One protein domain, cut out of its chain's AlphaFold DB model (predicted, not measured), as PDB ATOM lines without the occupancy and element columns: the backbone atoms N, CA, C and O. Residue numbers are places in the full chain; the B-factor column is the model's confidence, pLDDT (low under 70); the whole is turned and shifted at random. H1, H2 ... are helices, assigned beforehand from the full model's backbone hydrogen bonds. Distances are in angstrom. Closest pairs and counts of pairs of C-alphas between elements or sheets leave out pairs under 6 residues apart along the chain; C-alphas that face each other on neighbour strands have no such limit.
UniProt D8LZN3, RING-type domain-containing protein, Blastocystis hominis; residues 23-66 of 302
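What this domain is: This is residues 23 to 66 of the 302 residues of the protein "RING-type domain-containing protein" of Blastocystis hominis (UniProt D8LZN3). This is a small, rounded knot of loops with little regular structure; one helix, H2, lies along one side, and the short H1 is close to its first residue. The last residues fold back beside the first, where residues 27 to 28 and 64 to 65 make a short antiparallel pairing. The printed part has 44 residues with two named helices, H1 then H2, holding 13 of them, and no named strand; the class is all helix. It is compact, with a radius of gyration of the C-alphas of 9.2 A and spans of 25 by 19 by 18 A.

How they stand to each other: Start at H2, residues 38 to 46, where every O i to N i+4 pair is within hydrogen-bond range. Look next to H1, residues 23 to 26, too short for such a pair; its one O i to N i+3 pair is not within range. The two are close but not clearly touching: their closest C-alphas, of Asp 24 and Leu 38, are 5.9 A apart.

Where its parts are: Find C-alpha 38 at (154.519, 147.029, 200.417); from there H2 runs 12.2 A to C-alpha 46 at (143.735, 148.996, 195.140). H1 begins at C-alpha 23, (159.471, 146.102, 206.687), and measures 5.1 A.

The domain as a whole: The farthest C-alphas, of Ser 47 and Thr 66, are 26.0 A apart. The printed part has no cut. H1 to H2 is a long link of 11 residues, and residues 47 to 66 hold no named element. Mean pLDDT of the printed part is 81.7; no printed residue is under 70.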
ATOM      1  N   THR A  23     160.917 145.873 206.539       79.69
ATOM      2  CA  THR A  23     159.471 146.102 206.687       79.69
ATOM      3  C   THR A  23     158.667 145.185 205.765       79.69
ATOM      4  O   THR A  23     157.656 144.608 206.167       79.69
ATOM      5  N   ASP A  24     159.130 145.015 204.532       85.31
ATOM      6  CA  ASP A  24     158.565 144.101 203.550       85.31
ATOM      7  C   ASP A  24     158.756 142.637 203.970       85.31
ATOM      8  O   ASP A  24     157.881 141.801 203.746       85.31
ATOM      9  N   GLN A  25     159.896 142.316 204.590       81.81
ATOM     10  CA  GLN A  25     160.200 140.970 205.076       81.81
ATOM     11  C   GLN A  25     159.459 140.605 206.353       81.81
ATOM     12  O   GLN A  25     159.111 139.441 206.566       81.81
ATOM     13  N   SER A  26     159.176 141.596 207.191       82.31
ATOM     14  CA  SER A  26     158.374 141.380 208.385       82.31
ATOM     15  C   SER A  26     156.895 141.188 208.070       82.31
ATOM     16  O   SER A  26     156.217 140.579 208.893       82.31
ATOM     17  N   LEU A  27     156.374 141.634 206.920       81.88
ATOM     18  CA  LEU A  27     154.945 141.579 206.596       81.88
ATOM     19  C   LEU A  27     154.567 140.404 205.676       81.88
ATOM     20  O   LEU A  27     154.949 140.337 204.513       81.88
ATOM     21  N   PHE A  28     153.665 139.547 206.158       84.00
ATOM     22  CA  PHE A  28     153.042 138.471 205.389       84.00
ATOM     23  C   PHE A  28     151.570 138.797 205.104       84.00
ATOM     24  O   PHE A  28     150.702 138.557 205.953       84.00
ATOM     25  N   PRO A  29     151.252 139.324 203.906       82.25
ATOM     26  CA  PRO A  29     149.902 139.775 203.577       82.25
ATOM     27  C   PRO A  29     148.935 138.638 203.217       82.25
ATOM     28  O   PRO A  29     147.734 138.856 203.073       82.25
ATOM     29  N   CYS A  30     149.434 137.412 203.048       81.81
ATOM     30  CA  CYS A  30     148.611 136.250 202.741       81.81
ATOM     31  C   CYS A  30     149.082 135.019 203.519       81.81
ATOM     32  O   CYS A  30     150.275 134.820 203.736       81.81
ATOM     33  N   SER A  31     148.148 134.136 203.874       80.25
ATOM     34  CA  SER A  31     148.435 132.880 204.580       80.25
ATOM     35  C   SER A  31     149.226 131.856 203.759       80.25
ATOM     36  O   SER A  31     149.686 130.868 204.318       80.25
ATOM     37  N   CYS A  32     149.413 132.088 202.454       80.69
ATOM     38  CA  CYS A  32     150.283 131.284 201.589       80.69
ATOM     39  C   CYS A  32     151.764 131.701 201.638       80.69
ATOM     40  O   CYS A  32     152.542 131.252 200.798       80.69
ATOM     41  N   ASN A  33     152.130 132.595 202.564       79.38
ATOM     42  CA  ASN A  33     153.479 133.135 202.747       79.38
ATOM     43  C   ASN A  33     154.062 133.795 201.484       79.38
ATOM     44  O   ASN A  33     155.273 133.877 201.314       79.38
ATOM     45  N   CYS A  34     153.201 134.272 200.579       80.88
ATOM     46  CA  CYS A  34     153.637 135.045 199.423       80.88
ATOM     47  C   CYS A  34     154.158 136.403 199.893       80.88
ATOM     48  O   CYS A  34     153.395 137.214 200.425       80.88
ATOM     49  N   GLN A  35     155.450 136.626 199.674       82.25
ATOM     50  CA  GLN A  35     156.142 137.848 200.050       82.25
ATOM     51  C   GLN A  35     156.181 138.795 198.854       82.25
ATOM     52  O   GLN A  35     156.675 138.458 197.778       82.25
ATOM     53  N   VAL A  36     155.602 139.974 199.027       85.88
ATOM     54  CA  VAL A  36     155.559 141.046 198.033       85.88
ATOM     55  C   VAL A  36     155.904 142.339 198.753       85.88
ATOM     56  O   VAL A  36     155.525 142.495 199.909       85.88
ATOM     57  N   CYS A  37     156.602 143.262 198.091       88.56
ATOM     58  CA  CYS A  37     156.901 144.537 198.731       88.56
ATOM     59  C   CYS A  37     155.607 145.316 198.991       88.56
ATOM     60  O   CYS A  37     154.609 145.153 198.274       88.56
ATOM     61  N   LEU A  38     155.639 146.199 199.982       84.38
ATOM     62  CA  LEU A  38     154.519 147.029 200.417       84.38
ATOM     63  C   LEU A  38     153.897 147.826 199.269       84.38
ATOM     64  O   LEU A  38     152.673 147.954 199.189       84.38
ATOM     65  N   TRP A  39     154.723 148.315 198.340       85.94
ATOM     66  CA  TRP A  39     154.236 149.031 197.161       85.94
ATOM     67  C   TRP A  39     153.401 148.128 196.241       85.94
ATOM     68  O   TRP A  39     152.297 148.499 195.841       85.94
ATOM     69  N   CYS A  40     153.887 146.917 195.946       83.50
ATOM     70  CA  CYS A  40     153.147 145.959 195.126       83.50
ATOM     71  C   CYS A  40     151.888 145.456 195.836       83.50
ATOM     72  O   CYS A  40     150.857 145.298 195.188       83.50
ATOM     73  N   LEU A  41     151.950 145.230 197.152       85.44
ATOM     74  CA  LEU A  41     150.792 144.850 197.956       85.44
ATOM     75  C   LEU A  41     149.677 145.897 197.860       85.44
ATOM     76  O   LEU A  41     148.537 145.547 197.559       85.44
ATOM     77  N   ARG A  42     150.018 147.177 198.046       84.06
ATOM     78  CA  ARG A  42     149.064 148.286 197.940       84.06
ATOM     79  C   ARG A  42     148.436 148.351 196.549       84.06
ATOM     80  O   ARG A  42     147.219 148.380 196.427       84.06
ATOM     81  N   GLN A  43     149.252 148.247 195.498       83.50
ATOM     82  CA  GLN A  43     148.762 148.240 194.119       83.50
ATOM     83  C   GLN A  43     147.830 147.051 193.820       83.50
ATOM     84  O   GLN A  43     146.856 147.206 193.080       83.50
ATOM     85  N   LEU A  44     148.123 145.861 194.360       84.62
ATOM     86  CA  LEU A  44     147.270 144.678 194.213       84.62
ATOM     87  C   LEU A  44     145.920 144.873 194.908       84.62
ATOM     88  O   LEU A  44     144.894 144.559 194.306       84.62
ATOM     89  N   MET A  45     145.918 145.414 196.127       80.00
ATOM     90  CA  MET A  45     144.700 145.695 196.887       80.00
ATOM     91  C   MET A  45     143.840 146.772 196.222       80.00
ATOM     92  O   MET A  45     142.660 146.531 195.987       80.00
ATOM     93  N   ASP A  46     144.440 147.894 195.814       82.38
ATOM     94  CA  ASP A  46     143.735 148.996 195.140       82.38
ATOM     95  C   ASP A  46     143.113 148.549 193.804       82.38
ATOM     96  O   ASP A  46     142.091 149.073 193.365       82.38
ATOM     97  N   SER A  47     143.717 147.546 193.155       81.19
ATOM     98  CA  SER A  47     143.233 146.976 191.890       81.19
ATOM     99  C   SER A  47     142.343 145.734 192.070       81.19
ATOM    100  O   SER A  47     142.050 145.071 191.074       81.19
ATOM    101  N   ASN A  48     141.971 145.363 193.305       80.94
ATOM    102  CA  ASN A  48     141.263 144.116 193.642       80.94
ATOM    103  C   ASN A  48     141.881 142.849 193.011       80.94
ATOM    104  O   ASN A  48     141.188 141.885 192.674       80.94
ATOM    105  N   LYS A  49     143.208 142.828 192.838       82.44
ATOM    106  CA  LYS A  49     143.931 141.683 192.276       82.44
ATOM    107  C   LYS A  49     144.221 140.654 193.373       82.44
ATOM    108  O   LYS A  49     144.718 141.018 194.441       82.44
ATOM    109  N   PRO A  50     143.945 139.361 193.130       84.50
ATOM    110  CA  PRO A  50     144.184 138.324 194.121       84.50
ATOM    111  C   PRO A  50     145.680 138.028 194.286       84.50
ATOM    112  O   PRO A  50     146.507 138.400 193.454       84.50
ATOM    113  N   CYS A  51     146.025 137.307 195.352       83.31
ATOM    114  CA  CYS A  51     147.393 136.893 195.638       83.31
ATOM    115  C   CYS A  51     148.037 136.156 194.442       83.31
ATOM    116  O   CYS A  51     147.445 135.190 193.951       83.31
ATOM    117  N   PRO A  52     149.260 136.527 194.013       82.44
ATOM    118  CA  PRO A  52     149.944 135.888 192.885       82.44
ATOM    119  C   PRO A  52     150.171 134.383 193.059       82.44
ATOM    120  O   PRO A  52     150.168 133.649 192.077       82.44
ATOM    121  N   ASN A  53     150.350 133.923 194.302       81.56
ATOM    122  CA  ASN A  53     150.634 132.521 194.593       81.56
ATOM    123  C   ASN A  53     149.346 131.691 194.735       81.56
ATOM    124  O   ASN A  53     149.150 130.702 194.038       81.56
ATOM    125  N   CYS A  54     148.422 132.107 195.609       81.94
ATOM    126  CA  CYS A  54     147.251 131.292 195.953       81.94
ATOM    127  C   CYS A  54     145.916 131.801 195.389       81.94
ATOM    128  O   CYS A  54     144.873 131.233 195.710       81.94
ATOM    129  N   ARG A  55     145.921 132.893 194.615       84.44
ATOM    130  CA  ARG A  55     144.739 133.523 193.994       84.44
ATOM    131  C   ARG A  55     143.601 133.903 194.961       84.44
ATOM    132  O   ARG A  55     142.480 134.144 194.523       84.44
ATOM    133  N   LYS A  56     143.876 134.017 196.266       80.88
ATOM    134  CA  LYS A  56     142.907 134.495 197.270       80.88
ATOM    135  C   LYS A  56     142.936 136.026 197.360       80.88
ATOM    136  O   LYS A  56     144.024 136.591 197.229       80.88
ATOM    137  N   PRO A  57     141.797 136.701 197.591       79.44
ATOM    138  CA  PRO A  57     141.784 138.139 197.839       79.44
ATOM    139  C   PRO A  57     142.544 138.467 199.129       79.44
ATOM    140  O   PRO A  57     142.520 137.696 200.094       79.44
ATOM    141  N   TYR A  58     143.229 139.608 199.136       81.12
ATOM    142  CA  TYR A  58     143.878 140.123 200.337       81.12
ATOM    143  C   TYR A  58     142.819 140.618 201.324       81.12
ATOM    144  O   TYR A  58     141.833 141.237 200.935       81.12
ATOM    145  N   ASN A  59     143.021 140.330 202.606       78.56
ATOM    146  CA  ASN A  59     142.185 140.843 203.682       78.56
ATOM    147  C   ASN A  59     143.117 141.410 204.750       78.56
ATOM    148  O   ASN A  59     143.887 140.655 205.342       78.56
ATOM    149  N   GLU A  60     143.041 142.722 204.976       74.69
ATOM    150  CA  GLU A  60     143.917 143.457 205.898       74.69
ATOM    151  C   GLU A  60     143.915 142.871 207.314       74.69
ATOM    152  O   GLU A  60     144.939 142.875 207.994       74.69
ATOM    153  N   LYS A  61     142.791 142.277 207.737       71.75
ATOM    154  CA  LYS A  61     142.656 141.643 209.058       71.75
ATOM    155  C   LYS A  61     143.511 140.383 209.224       71.75
ATOM    156  O   LYS A  61     143.730 139.948 210.347       71.75
ATOM    157  N   ASN A  62     143.985 139.795 208.125       76.50
ATOM    158  CA  ASN A  62     144.767 138.558 208.122       76.50
ATOM    159  C   ASN A  62     146.274 138.797 207.936       76.50
ATOM    160  O   ASN A  62     147.025 137.836 207.757       76.50
ATOM    161  N   PHE A  63     146.724 140.055 207.937       83.19
ATOM    162  CA  PHE A  63     148.136 140.374 207.763       83.19
ATOM    163  C   PHE A  63     148.915 140.000 209.023       83.19
ATOM    164  O   PHE A  63     148.602 140.458 210.120       83.19
ATOM    165  N   ARG A  64     149.948 139.164 208.866       80.38
ATOM    166  CA  ARG A  64     150.860 138.805 209.961       80.38
ATOM    167  C   ARG A  64     152.140 139.624 209.861       80.38
ATOM    168  O   ARG A  64     152.681 139.754 208.767       80.38
ATOM    169  N   ARG A  65     152.625 140.141 210.994       80.12
ATOM    170  CA  ARG A  65     153.960 140.743 211.106       80.12
ATOM    171  C   ARG A  65     154.882 139.897 211.976       80.12
ATOM    172  O   ARG A  65     154.433 139.334 212.970       80.12
ATOM    173  N   THR A  66     156.153 139.848 211.601       73.38
ATOM    174  CA  THR A  66     157.237 139.173 212.326       73.38
ATOM    175  C   THR A  66     158.208 140.230 212.851       73.38
ATOM    176  O   THR A  66     158.558 141.145 212.115       73.38
TER     177      THR A  66